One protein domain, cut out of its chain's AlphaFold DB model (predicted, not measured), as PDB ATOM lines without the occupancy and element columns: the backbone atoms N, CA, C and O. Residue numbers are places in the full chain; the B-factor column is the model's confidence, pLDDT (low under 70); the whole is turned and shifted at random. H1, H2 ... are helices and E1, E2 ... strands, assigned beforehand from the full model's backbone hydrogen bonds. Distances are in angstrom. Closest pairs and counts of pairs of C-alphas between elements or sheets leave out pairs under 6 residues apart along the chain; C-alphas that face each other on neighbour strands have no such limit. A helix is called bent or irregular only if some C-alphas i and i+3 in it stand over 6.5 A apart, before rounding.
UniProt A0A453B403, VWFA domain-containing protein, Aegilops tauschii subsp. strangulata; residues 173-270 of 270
ATOM      1  N   ALA A 173      55.799 131.190  48.398       90.44
ATOM      2  CA  ALA A 173      56.266 132.445  47.841       90.44
ATOM      3  C   ALA A 173      55.242 133.578  47.988       90.44
ATOM      4  O   ALA A 173      54.040 133.343  48.097       90.44
ATOM      5  N   ASN A 174      55.726 134.823  47.926       88.94
ATOM      6  CA  ASN A 174      54.907 136.047  47.939       88.94
ATOM      7  C   ASN A 174      53.968 136.115  49.151       88.94
ATOM      8  O   ASN A 174      52.778 136.398  49.018       88.94
ATOM      9  N   ILE A 175      54.526 135.840  50.326       90.31
ATOM     10  CA  ILE A 175      53.765 135.815  51.568       90.31
ATOM     11  C   ILE A 175      53.265 137.219  51.902       90.31
ATOM     12  O   ILE A 175      54.019 138.194  51.845       90.31
ATOM     13  N   SER A 176      51.997 137.300  52.285       88.94
ATOM     14  CA  SER A 176      51.368 138.482  52.857       88.94
ATOM     15  C   SER A 176      50.711 138.102  54.176       88.94
ATOM     16  O   SER A 176      50.182 137.001  54.315       88.94
ATOM     17  N   ILE A 177      50.754 138.997  55.158       87.06
ATOM     18  CA  ILE A 177      50.105 138.796  56.454       87.06
ATOM     19  C   ILE A 177      49.203 139.995  56.692       87.06
ATOM     20  O   ILE A 177      49.686 141.115  56.867       87.06
ATOM     21  N   ASP A 178      47.897 139.754  56.710       80.81
ATOM     22  CA  ASP A 178      46.923 140.779  57.055       80.81
ATOM     23  C   ASP A 178      46.821 140.887  58.580       80.81
ATOM     24  O   ASP A 178      46.078 140.162  59.245       80.81
ATOM     25  N   ALA A 179      47.653 141.764  59.139       70.19
ATOM     26  CA  ALA A 179      47.624 142.147  60.550       70.19
ATOM     27  C   ALA A 179      47.259 143.630  60.745       70.19
ATOM     28  O   ALA A 179      47.097 144.090  61.876       70.19
ATOM     29  N   THR A 180      47.148 144.401  59.659       62.22
ATOM     30  CA  THR A 180      47.192 145.871  59.695       62.22
ATOM     31  C   THR A 180      45.830 146.543  59.796       62.22
ATOM     32  O   THR A 180      45.780 147.732  60.094       62.22
ATOM     33  N   GLY A 181      44.721 145.821  59.601       61.94
ATOM     34  CA  GLY A 181      43.378 146.416  59.636       61.94
ATOM     35  C   GLY A 181      43.007 147.124  60.953       61.94
ATOM     36  O   GLY A 181      42.070 147.924  60.971       61.94
ATOM     37  N   HIS A 182      43.728 146.855  62.052       58.62
ATOM     38  CA  HIS A 182      43.399 147.332  63.405       58.62
ATOM     39  C   HIS A 182      44.584 147.897  64.214       58.62
ATOM     40  O   HIS A 182      44.413 148.203  65.395       58.62
ATOM     41  N   LEU A 183      45.775 148.024  63.620       66.44
ATOM     42  CA  LEU A 183      46.984 148.476  64.319       66.44
ATOM     43  C   LEU A 183      47.320 149.929  63.964       66.44
ATOM     44  O   LEU A 183      47.364 150.285  62.789       66.44
ATOM     45  N   ASN A 184      47.604 150.748  64.981       61.50
ATOM     46  CA  ASN A 184      48.197 152.075  64.797       61.50
ATOM     47  C   ASN A 184      49.730 151.954  64.867       61.50
ATOM     48  O   ASN A 184      50.244 151.113  65.608       61.50
ATOM     49  N   ASP A 185      50.455 152.796  64.122       69.69
ATOM     50  CA  ASP A 185      51.928 152.870  64.126       69.69
ATOM     51  C   ASP A 185      52.624 151.495  64.001       69.69
ATOM     52  O   ASP A 185      53.477 151.127  64.811       69.69
ATOM     53  N   PHE A 186      52.223 150.706  62.996       74.75
ATOM     54  CA  PHE A 186      52.838 149.414  62.673       74.75
ATOM     55  C   PHE A 186      54.112 149.616  61.835       74.75
ATOM     56  O   PHE A 186      54.042 150.034  60.680       74.75
ATOM     57  N   GLU A 187      55.276 149.312  62.410       74.00
ATOM     58  CA  GLU A 187      56.587 149.348  61.748       74.00
ATOM     59  C   GLU A 187      57.117 147.914  61.635       74.00
ATOM     60  O   GLU A 187      57.285 147.242  62.648       74.00
ATOM     61  N   VAL A 188      57.390 147.432  60.420       76.75
ATOM     62  CA  VAL A 188      58.033 146.125  60.189       76.75
ATOM     63  C   VAL A 188      59.478 146.359  59.775       76.75
ATOM     64  O   VAL A 188      59.755 147.166  58.887       76.75
ATOM     65  N   ASP A 189      60.410 145.627  60.384       71.44
ATOM     66  CA  ASP A 189      61.846 145.818  60.153       71.44
ATOM     67  C   ASP A 189      62.275 145.416  58.734       71.44
ATOM     68  O   ASP A 189      63.288 145.900  58.221       71.44
ATOM     69  N   SER A 190      61.501 144.560  58.065       71.56
ATOM     70  CA  SER A 190      61.700 144.186  56.664       71.56
ATOM     71  C   SER A 190      60.663 144.858  55.767       71.56
ATOM     72  O   SER A 190      59.469 144.773  56.028       71.56
ATOM     73  N   GLU A 191      61.119 145.484  54.677       70.56
ATOM     74  CA  GLU A 191      60.219 146.057  53.654       70.56
ATOM     75  C   GLU A 191      59.533 144.947  52.838       70.56
ATOM     76  O   GLU A 191      58.455 145.137  52.285       70.56
ATOM     77  N   TYR A 192      60.142 143.756  52.811       77.31
ATOM     78  CA  TYR A 192      59.652 142.599  52.078       77.31
ATOM     79  C   TYR A 192      59.593 141.379  52.997       77.31
ATOM     80  O   TYR A 192      60.577 141.060  53.666       77.31
ATOM     81  N   ILE A 193      58.456 140.680  53.032       83.44
ATOM     82  CA  ILE A 193      58.340 139.398  53.738       83.44
ATOM     83  C   ILE A 193      59.081 138.339  52.903       83.44
ATOM     84  O   ILE A 193      58.732 138.164  51.730       83.44
ATOM     85  N   PRO A 194      60.113 137.670  53.455       84.12
ATOM     86  CA  PRO A 194      60.795 136.585  52.761       84.12
ATOM     87  C   PRO A 194      59.849 135.426  52.454       84.12
ATOM     88  O   PRO A 194      58.880 135.189  53.177       84.12
ATOM     89  N   ASP A 195      60.175 134.663  51.419       89.56
ATOM     90  CA  ASP A 195      59.511 133.392  51.159       89.56
ATOM     91  C   ASP A 195      59.837 132.363  52.267       89.56
ATOM     92  O   ASP A 195      60.852 132.462  52.962       89.56
ATOM     93  N   ILE A 196      58.988 131.344  52.426       89.62
ATOM     94  CA  ILE A 196      59.281 130.201  53.302       89.62
ATOM     95  C   ILE A 196      60.065 129.170  52.502       89.62
ATOM     96  O   ILE A 196      59.547 128.617  51.532       89.62
ATOM     97  N   SER A 197      61.272 128.852  52.965       86.44
ATOM     98  CA  SER A 197      62.106 127.781  52.415       86.44
ATOM     99  C   SER A 197      62.178 126.580  53.358       86.44
ATOM    100  O   SER A 197      61.950 126.696  54.565       86.44
ATOM    101  N   THR A 198      62.519 125.404  52.826       83.81
ATOM    102  CA  THR A 198      62.695 124.199  53.648       83.81
ATOM    103  C   THR A 198      63.714 124.433  54.768       83.81
ATOM    104  O   THR A 198      64.738 125.098  54.601       83.81
ATOM    105  N   GLN A 199      63.416 123.886  55.952       76.94
ATOM    106  CA  GLN A 199      64.304 123.905  57.125       76.94
ATOM    107  C   GLN A 199      64.695 125.307  57.639       76.94
ATOM    108  O   GLN A 199      65.584 125.421  58.483       76.94
ATOM    109  N   CYS A 200      64.023 126.367  57.181       75.81
ATOM    110  CA  CYS A 200      64.254 127.737  57.623       75.81
ATOM    111  C   CYS A 200      62.937 128.341  58.125       75.81
ATOM    112  O   CYS A 200      62.033 128.552  57.318       75.81
ATOM    113  N   PRO A 201      62.791 128.623  59.433       80.75
ATOM    114  CA  PRO A 201      61.605 129.318  59.912       80.75
ATOM    115  C   PRO A 201      61.545 130.726  59.306       80.75
ATOM    116  O   PRO A 201      62.564 131.419  59.227       80.75
ATOM    117  N   LEU A 202      60.350 131.157  58.900       83.38
ATOM    118  CA  LEU A 202      60.099 132.554  58.561       83.38
ATOM    119  C   LEU A 202      60.049 133.361  59.858       83.38
ATOM    120  O   LEU A 202      59.216 133.106  60.727       83.38
ATOM    121  N   CYS A 203      60.932 134.346  59.972       80.62
ATOM    122  CA  CYS A 203      60.939 135.279  61.086       80.62
ATOM    123  C   CYS A 203      60.832 136.705  60.552       80.62
ATOM    124  O   CYS A 203      61.686 137.157  59.790       80.62
ATOM    125  N   ILE A 204      59.788 137.403  60.985       81.62
ATOM    126  CA  ILE A 204      59.606 138.838  60.786       81.62
ATOM    127  C   ILE A 204      59.477 139.495  62.154       81.62
ATOM    128  O   ILE A 204      58.990 138.889  63.107       81.62
ATOM    129  N   SER A 205      59.950 140.728  62.248       80.88
ATOM    130  CA  SER A 205      59.946 141.507  63.482       80.88
ATOM    131  C   SER A 205      59.526 142.935  63.177       80.88
ATOM    132  O   SER A 205      59.596 143.390  62.031       80.88
ATOM    133  N   GLY A 206      58.994 143.599  64.193       81.06
ATOM    134  CA  GLY A 206      58.419 144.921  64.061       81.06
ATOM    135  C   GLY A 206      57.856 145.432  65.377       81.06
ATOM    136  O   GLY A 206      57.840 144.729  66.391       81.06
ATOM    137  N   LYS A 207      57.382 146.671  65.346       80.88
ATOM    138  CA  LYS A 207      56.771 147.385  66.462       80.88
ATOM    139  C   LYS A 207      55.342 147.756  66.095       80.88
ATOM    140  O   LYS A 207      55.030 147.993  64.933       80.88
ATOM    141  N   TYR A 208      54.474 147.795  67.095       84.38
ATOM    142  CA  TYR A 208      53.081 148.185  66.918       84.38
ATOM    143  C   TYR A 208      52.574 148.915  68.157       84.38
ATOM    144  O   TYR A 208      53.084 148.704  69.261       84.38
ATOM    145  N   GLN A 209      51.541 149.739  67.986       83.50
ATOM    146  CA  GLN A 209      50.762 150.291  69.089       83.50
ATOM    147  C   GLN A 209      49.321 149.774  69.054       83.50
ATOM    148  O   GLN A 209      48.709 149.623  67.997       83.50
ATOM    149  N   GLY A 210      48.758 149.531  70.239       84.44
ATOM    150  CA  GLY A 210      47.392 149.032  70.407       84.44
ATOM    151  C   GLY A 210      47.335 147.548  70.769       84.44
ATOM    152  O   GLY A 210      48.270 147.004  71.353       84.44
ATOM    153  N   LYS A 211      46.204 146.900  70.467       84.06
ATOM    154  CA  LYS A 211      45.993 145.468  70.723       84.06
ATOM    155  C   LYS A 211      46.255 144.690  69.433       84.06
ATOM    156  O   LYS A 211      45.537 144.886  68.457       84.06
ATOM    157  N   PHE A 212      47.245 143.796  69.445       85.50
ATOM    158  CA  PHE A 212      47.451 142.853  68.344       85.50
ATOM    159  C   PHE A 212      46.257 141.889  68.254       85.50
ATOM    160  O   PHE A 212      45.767 141.457  69.305       85.50
ATOM    161  N   PRO A 213      45.744 141.582  67.050       87.25
ATOM    162  CA  PRO A 213      44.605 140.683  66.907       87.25
ATOM    163  C   PRO A 213      44.935 139.277  67.432       87.25
ATOM    164  O   PRO A 213      46.087 138.858  67.448       87.25
ATOM    165  N   GLU A 214      43.921 138.536  67.881       89.81
ATOM    166  CA  GLU A 214      44.106 137.168  68.407       89.81
ATOM    167  C   GLU A 214      44.345 136.144  67.284       89.81
ATOM    168  O   GLU A 214      44.909 135.070  67.509       89.81
ATOM    169  N   THR A 215      43.956 136.499  66.060       90.88
ATOM    170  CA  THR A 215      44.201 135.740  64.837       90.88
ATOM    171  C   THR A 215      44.653 136.675  63.720       90.88
ATOM    172  O   THR A 215      44.241 137.830  63.654       90.88
ATOM    173  N   VAL A 216      45.517 136.177  62.838       90.50
ATOM    174  CA  VAL A 216      45.924 136.864  61.603       90.50
ATOM    175  C   VAL A 216      45.789 135.907  60.432       90.50
ATOM    176  O   VAL A 216      45.931 134.696  60.604       90.50
ATOM    177  N   VAL A 217      45.526 136.431  59.241       91.56
ATOM    178  CA  VAL A 217      45.473 135.617  58.023       91.56
ATOM    179  C   VAL A 217      46.767 135.819  57.250       91.56
ATOM    180  O   VAL A 217      47.138 136.948  56.932       91.56
ATOM    181  N   ALA A 218      47.457 134.720  56.957       92.31
ATOM    182  CA  ALA A 218      48.606 134.708  56.069       92.31
ATOM    183  C   ALA A 218      48.205 134.109  54.720       92.31
ATOM    184  O   ALA A 218      47.622 133.026  54.672       92.31
ATOM    185  N   THR A 219      48.543 134.793  53.634       93.62
ATOM    186  CA  THR A 219      48.370 134.302  52.265       93.62
ATOM    187  C   THR A 219      49.716 134.150  51.571       93.62
ATOM    188  O   THR A 219      50.719 134.723  51.996       93.62
ATOM    189  N   GLY A 220      49.757 133.350  50.513       92.75
ATOM    190  CA  GLY A 220      50.943 133.145  49.688       92.75
ATOM    191  C   GLY A 220      50.650 132.176  48.552       92.75
ATOM    192  O   GLY A 220      49.508 131.772  48.352       92.75
ATOM    193  N   TYR A 221      51.684 131.781  47.821       90.38
ATOM    194  CA  TYR A 221      51.574 130.863  46.690       90.38
ATOM    195  C   TYR A 221      52.495 129.666  46.894       90.38
ATOM    196  O   TYR A 221      53.647 129.836  47.289       90.38
ATOM    197  N   LEU A 222      52.006 128.462  46.622       86.31
ATOM    198  CA  LEU A 222      52.837 127.261  46.555       86.31
ATOM    199  C   LEU A 222      53.746 127.296  45.318       86.31
ATOM    200  O   LEU A 222      53.597 128.143  44.437       86.31
ATOM    201  N   ALA A 223      54.684 126.350  45.240       71.38
ATOM    202  CA  ALA A 223      55.612 126.231  44.113       71.38
ATOM    203  C   ALA A 223      54.914 126.049  42.748       71.38
ATOM    204  O   ALA A 223      55.453 126.476  41.732       71.38
ATOM    205  N   ASP A 224      53.711 125.467  42.725       74.38
ATOM    206  CA  ASP A 224      52.869 125.320  41.528       74.38
ATOM    207  C   ASP A 224      51.994 126.556  41.236       74.38
ATOM    208  O   ASP A 224      51.095 126.504  40.399       74.38
ATOM    209  N   MET A 225      52.252 127.671  41.930       78.38
ATOM    210  CA  MET A 225      51.509 128.930  41.862       78.38
ATOM    211  C   MET A 225      50.059 128.857  42.362       78.38
ATOM    212  O   MET A 225      49.301 129.812  42.176       78.38
ATOM    213  N   THR A 226      49.667 127.785  43.054       86.56
ATOM    214  CA  THR A 226      48.381 127.723  43.757       86.56
ATOM    215  C   THR A 226      48.389 128.676  44.949       86.56
ATOM    216  O   THR A 226      49.283 128.618  45.793       86.56
ATOM    217  N   GLU A 227      47.381 129.543  45.045       91.81
ATOM    218  CA  GLU A 227      47.204 130.423  46.201       91.81
ATOM    219  C   GLU A 227      46.777 129.621  47.439       91.81
ATOM    220  O   GLU A 227      45.904 128.752  47.376       91.81
ATOM    221  N   ILE A 228      47.381 129.939  48.580       93.81
ATOM    222  CA  ILE A 228      47.038 129.381  49.884       93.81
ATOM    223  C   ILE A 228      46.727 130.495  50.877       93.81
ATOM    224  O   ILE A 228      47.289 131.588  50.819       93.81
ATOM    225  N   SER A 229      45.847 130.182  51.823       94.75
ATOM    226  CA  SER A 229      45.489 131.055  52.935       94.75
ATOM    227  C   SER A 229      45.414 130.236  54.215       94.75
ATOM    228  O   SER A 229      44.833 129.147  54.233       94.75
ATOM    229  N   ILE A 230      46.048 130.735  55.274       92.88
ATOM    230  CA  ILE A 230      46.135 130.075  56.572       92.88
ATOM    231  C   ILE A 230      45.785 131.090  57.654       92.88
ATOM    232  O   ILE A 230      46.400 132.150  57.763       92.88
ATOM    233  N   GLU A 231      44.819 130.735  58.496       93.62
ATOM    234  CA  GLU A 231      44.547 131.462  59.730       93.62
ATOM    235  C   GLU A 231      45.567 131.052  60.802       93.62
ATOM    236  O   GLU A 231      45.697 129.878  61.158       93.62
ATOM    237  N   LEU A 232      46.307 132.029  61.317       92.06
ATOM    238  CA  LEU A 232      47.326 131.858  62.343       92.06
ATOM    239  C   LEU A 232      46.800 132.379  63.678       92.06
ATOM    240  O   LEU A 232      46.356 133.522  63.782       92.06
ATOM    241  N   LYS A 233      46.896 131.554  64.722       92.88
ATOM    242  CA  LYS A 233      46.582 131.966  66.095       92.88
ATOM    243  C   LYS A 233      47.776 132.675  66.710       92.88
ATOM    244  O   LYS A 233      48.874 132.117  66.747       92.88
ATOM    245  N   VAL A 234      47.547 133.872  67.231       90.12
ATOM    246  CA  VAL A 234      48.587 134.663  67.883       90.12
ATOM    247  C   VAL A 234      48.859 134.097  69.271       90.12
ATOM    248  O   VAL A 234      47.946 133.829  70.050       90.12
ATOM    249  N   GLN A 235      50.140 133.905  69.575       89.06
ATOM    250  CA  GLN A 235      50.601 133.483  70.890       89.06
ATOM    251  C   GLN A 235      51.361 134.628  71.549       89.06
ATOM    252  O   GLN A 235      52.292 135.184  70.971       89.06
ATOM    253  N   HIS A 236      50.973 134.963  72.778       85.00
ATOM    254  CA  HIS A 236      51.664 135.962  73.582       85.00
ATOM    255  C   HIS A 236      52.728 135.275  74.437       85.00
ATOM    256  O   HIS A 236      52.400 134.501  75.334       85.00
ATOM    257  N   ILE A 237      53.996 135.562  74.150       83.06
ATOM    258  CA  ILE A 237      55.147 135.038  74.891       83.06
ATOM    259  C   ILE A 237      55.874 136.231  75.515       83.06
ATOM    260  O   ILE A 237      56.382 137.083  74.793       83.06
ATOM    261  N   THR A 238      55.906 136.310  76.848       76.94
ATOM    262  CA  THR A 238      56.536 137.419  77.595       76.94
ATOM    263  C   THR A 238      57.981 137.140  78.001       76.94
ATOM    264  O   THR A 238      58.734 138.074  78.253       76.94
ATOM    265  N   ASP A 239      58.378 135.866  78.034       76.06
ATOM    266  CA  ASP A 239      59.634 135.429  78.662       76.06
ATOM    267  C   ASP A 239      60.751 135.156  77.639       76.06
ATOM    268  O   ASP A 239      61.812 134.629  77.975       76.06
ATOM    269  N   MET A 240      60.520 135.498  76.369       71.88
ATOM    270  CA  MET A 240      61.493 135.329  75.296       71.88
ATOM    271  C   MET A 240      62.158 136.678  75.006       71.88
ATOM    272  O   MET A 240      61.454 137.623  74.649       71.88
ATOM    273  N   PRO A 241      63.493 136.801  75.122       72.62
ATOM    274  CA  PRO A 241      64.190 138.046  74.821       72.62
ATOM    275  C   PRO A 241      64.297 138.211  73.297       72.62
ATOM    276  O   PRO A 241      65.376 138.057  72.725       72.62
ATOM    277  N   LEU A 242      63.165 138.468  72.635       68.38
ATOM    278  CA  LEU A 242      63.055 138.591  71.176       68.38
ATOM    279  C   LEU A 242      64.043 139.627  70.630       68.38
ATOM    280  O   LEU A 242      64.694 139.364  69.620       68.38
ATOM    281  N   ASP A 243      64.241 140.722  71.367       66.00
ATOM    282  CA  ASP A 243      65.226 141.755  71.050       66.00
ATOM    283  C   ASP A 243      66.638 141.167  70.903       66.00
ATOM    284  O   ASP A 243      67.335 141.472  69.944       66.00
ATOM    285  N   ASN A 244      67.050 140.242  71.774       68.31
ATOM    286  CA  ASN A 244      68.380 139.624  71.699       68.31
ATOM    287  C   ASN A 244      68.482 138.561  70.597       68.31
ATOM    288  O   ASN A 244      69.560 138.346  70.048       68.31
ATOM    289  N   ILE A 245      67.379 137.874  70.293       72.56
ATOM    290  CA  ILE A 245      67.357 136.787  69.305       72.56
ATOM    291  C   ILE A 245      67.469 137.348  67.887       72.56
ATOM    292  O   ILE A 245      68.164 136.770  67.052       72.56
ATOM    293  N   PHE A 246      66.819 138.485  67.625       73.56
ATOM    294  CA  PHE A 246      66.773 139.088  66.295       73.56
ATOM    295  C   PHE A 246      67.721 140.274  66.112       73.56
ATOM    296  O   PHE A 246      67.993 140.620  64.960       73.56
ATOM    297  N   ALA A 247      68.299 140.824  67.190       77.62
ATOM    298  CA  ALA A 247      69.181 141.993  67.137       77.62
ATOM    299  C   ALA A 247      70.248 141.892  66.047       77.62
ATOM    300  O   ALA A 247      70.371 142.797  65.235       77.62
ATOM    301  N   ALA A 248      71.004 140.794  65.971       81.25
ATOM    302  CA  ALA A 248      72.093 140.689  64.996       81.25
ATOM    303  C   ALA A 248      71.596 140.782  63.540       81.25
ATOM    304  O   ALA A 248      72.208 141.457  62.711       81.25
ATOM    305  N   GLN A 249      70.472 140.129  63.225       79.50
ATOM    306  CA  GLN A 249      69.884 140.162  61.886       79.50
ATOM    307  C   GLN A 249      69.246 141.525  61.588       79.50
ATOM    308  O   GLN A 249      69.427 142.048  60.488       79.50
ATOM    309  N   GLN A 250      68.543 142.105  62.563       80.56
ATOM    310  CA  GLN A 250      67.943 143.435  62.464       80.56
ATOM    311  C   GLN A 250      69.012 144.507  62.267       80.56
ATOM    312  O   GLN A 250      68.924 145.265  61.310       80.56
ATOM    313  N   ILE A 251      70.057 144.527  63.097       84.75
ATOM    314  CA  ILE A 251      71.190 145.454  62.988       84.75
ATOM    315  C   ILE A 251      71.832 145.322  61.609       84.75
ATOM    316  O   ILE A 251      72.030 146.329  60.937       84.75
ATOM    317  N   ALA A 252      72.105 144.101  61.137       87.38
ATOM    318  CA  ALA A 252      72.709 143.900  59.822       87.38
ATOM    319  C   ALA A 252      71.831 144.442  58.679       87.38
ATOM    320  O   ALA A 252      72.354 145.060  57.749       87.38
ATOM    321  N   LEU A 253      70.511 144.229  58.738       84.81
ATOM    322  CA  LEU A 253      69.579 144.736  57.730       84.81
ATOM    323  C   LEU A 253      69.402 146.257  57.825       84.81
ATOM    324  O   LEU A 253      69.429 146.927  56.799       84.81
ATOM    325  N   LEU A 254      69.269 146.813  59.030       85.25
ATOM    326  CA  LEU A 254      69.163 148.255  59.266       85.25
ATOM    327  C   LEU A 254      70.430 148.989  58.834       85.25
ATOM    328  O   LEU A 254      70.329 150.024  58.187       85.25
ATOM    329  N   THR A 255      71.609 148.424  59.106       88.75
ATOM    330  CA  THR A 255      72.892 148.980  58.647       88.75
ATOM    331  C   THR A 255      72.947 149.020  57.124       88.75
ATOM    332  O   THR A 255      73.312 150.035  56.540       88.75
ATOM    333  N   ALA A 256      72.533 147.935  56.462       89.88
ATOM    334  CA  ALA A 256      72.499 147.877  55.005       89.88
ATOM    335  C   ALA A 256      71.463 148.849  54.406       89.88
ATOM    336  O   ALA A 256      71.735 149.504  53.402       89.88
ATOM    337  N   LYS A 257      70.302 149.003  55.054       87.56
ATOM    338  CA  LYS A 257      69.283 149.987  54.667       87.56
ATOM    339  C   LYS A 257      69.783 151.419  54.822       87.56
ATOM    340  O   LYS A 257      69.596 152.205  53.903       87.56
ATOM    341  N   ALA A 258      70.421 151.740  55.948       87.25
ATOM    342  CA  ALA A 258      71.004 153.053  56.204       87.25
ATOM    343  C   ALA A 258      72.084 153.395  55.167       87.25
ATOM    344  O   ALA A 258      72.104 154.512  54.659       87.25
ATOM    345  N   TRP A 259      72.915 152.409  54.801       91.00
ATOM    346  CA  TRP A 259      73.883 152.542  53.713       91.00
ATOM    347  C   TRP A 259      73.204 152.907  52.379       91.00
ATOM    348  O   TRP A 259      73.653 153.848  51.735       91.00
ATOM    349  N   LEU A 260      72.108 152.236  51.996       88.31
ATOM    350  CA  LEU A 260      71.422 152.493  50.718       88.31
ATOM    351  C   LEU A 260      70.645 153.820  50.692       88.31
ATOM    352  O   LEU A 260      70.580 154.480  49.658       88.31
ATOM    353  N   SER A 261      69.982 154.187  51.790       83.44
ATOM    354  CA  SER A 261      69.115 155.372  51.828       83.44
ATOM    355  C   SER A 261      69.855 156.672  52.144       83.44
ATOM    356  O   SER A 261      69.262 157.743  52.007       83.44
ATOM    357  N   ALA A 262      71.109 156.589  52.604       74.81
ATOM    358  CA  ALA A 262      71.856 157.703  53.196       74.81
ATOM    359  C   ALA A 262      71.061 158.453  54.295       74.81
ATOM    360  O   ALA A 262      71.223 159.661  54.505       74.81
ATOM    361  N   ASP A 263      70.155 157.749  54.988       74.19
ATOM    362  CA  ASP A 263      69.252 158.330  55.980       74.19
ATOM    363  C   ASP A 263      69.906 158.394  57.368       74.19
ATOM    364  O   ASP A 263      70.038 157.395  58.081       74.19
ATOM    365  N   LYS A 264      70.222 159.619  57.801       68.50
ATOM    366  CA  LYS A 264      70.814 159.912  59.116       68.50
ATOM    367  C   LYS A 264      69.949 159.495  60.308       68.50
ATOM    368  O   LYS A 264      70.463 159.407  61.422       68.50
ATOM    369  N   GLN A 265      68.639 159.315  60.144       67.44
ATOM    370  CA  GLN A 265      67.780 158.792  61.209       67.44
ATOM    371  C   GLN A 265      67.920 157.277  61.346       67.44
ATOM    372  O   GLN A 265      67.941 156.784  62.473       67.44
ATOM    373  N   LEU A 266      68.066 156.554  60.231       69.00
ATOM    374  CA  LEU A 266      68.352 155.118  60.246       69.00
ATOM    375  C   LEU A 266      69.767 154.837  60.763       69.00
ATOM    376  O   LEU A 266      69.924 153.932  61.577       69.00
ATOM    377  N   GLU A 267      70.759 155.661  60.407       64.94
ATOM    378  CA  GLU A 267      72.119 155.571  60.969       64.94
ATOM    379  C   GLU A 267      72.136 155.665  62.504       64.94
ATOM    380  O   GLU A 267      72.964 155.038  63.146       64.94
ATOM    381  N   ARG A 268      71.211 156.426  63.111       68.31
ATOM    382  CA  ARG A 268      71.098 156.557  64.578       68.31
ATOM    383  C   ARG A 268      70.412 155.372  65.260       68.31
ATOM    384  O   ARG A 268      70.447 155.302  66.486       68.31
ATOM    385  N   LYS A 269      69.714 154.516  64.503       65.44
ATOM    386  CA  LYS A 269      69.045 153.310  65.021       65.44
ATOM    387  C   LYS A 269      69.987 152.096  65.083       65.44
ATOM    388  O   LYS A 269      69.611 151.104  65.705       65.44
ATOM    389  N   VAL A 270      71.145 152.168  64.421       59.94
ATOM    390  CA  VAL A 270      72.214 151.151  64.390       59.94
ATOM    391  C   VAL A 270      73.217 151.426  65.503       59.94
ATOM    392  O   VAL A 270      73.634 150.444  66.155       59.94
TER     393      VAL A 270
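AT A GLANCE: This is residues 173 to 270 of the 270 residues of the protein "VWFA domain-containing protein" of Aegilops tauschii subsp. strangulata (UniProt A0A453B403). A three-stranded antiparallel sheet, E1, E4 and E5, forms a wall at one end of the domain, and a kinked helix, H1, with the short H2 folded back on it, makes the other end. Between these ends lies a separate two-stranded hairpin, E2 and E3, whose strands are joined by a long loop, residues 189 to 205; the helices stay clear of E1 to E4. The printed part has 98 residues with five named strands and then two named helices, in the order E1 E2 E3 E4 E5 H1 H2; the larger sheet has the order E1, E4, E5. The class is mixed, helices and strands, and the whole is only just loose, close to compact, with a radius of gyration of the C-alphas of 15.3 A and spans of 41 by 32 by 26 A.

HOW THE PARTS SIT: In the larger sheet the inner strand E4, residues 215 to 222, is the antiparallel neighbour of E1, residues 173 to 178, at 163 degrees; N 176 and O 219 are 2.9 A apart, within hydrogen-bond range. On its other side E4 forms a hairpin with E5, residues 227 to 233, antiparallel at 154 degrees, with N 230 and O 218 2.8 A apart. The hairpin of E2, residues 184 to 188, and E3, residues 206 to 209, is antiparallel at 176 degrees, with N 207 and O 187 2.8 A apart. E2 and E3 are each apart from E1, E4 and E5. H1, residues 242 to 261, is not on the larger sheet and is apart from E2 and E3. With residues 254 to 258 alone it touches H2, residues 264 to 267; their closest C-alphas, those of Ala 258 and Leu 266, are 5.3 A apart. In H1, 14 of 16 O i to N i+4 pairs are within hydrogen-bond range; H2 is too short for such a pair.

IN THESE COORDINATES: E1 begins at C-alpha 173, (56.266, 132.445, 47.841), and runs 15.5 A. E4 runs 21.9 A and E5 20.0 A, while E2 runs 12.4 A and E3 10.6 A. H1 runs 26.3 A from C-alpha 242, (63.055, 138.591, 71.176). It has a kink of 48 degrees near residue 249 and is irregular, with C-alphas 245 and 248 7.5 A apart. H2 runs 4.9 A and ends at C-alpha 267, (72.119, 155.571, 60.969).

THE WHOLE: The two C-alphas farthest apart, those of Asp 224 and Arg 268, are 42.9 A apart. The printed part has no cut and ends at the chain's last residue, 270. The link from E2 to E3 is long, with 17 residues. Residues 260 to 265 stand free. The mean pLDDT of the printed part is 80.7; it is under 70 in residues 180 to 185, 242 to 244 and 264 to 270.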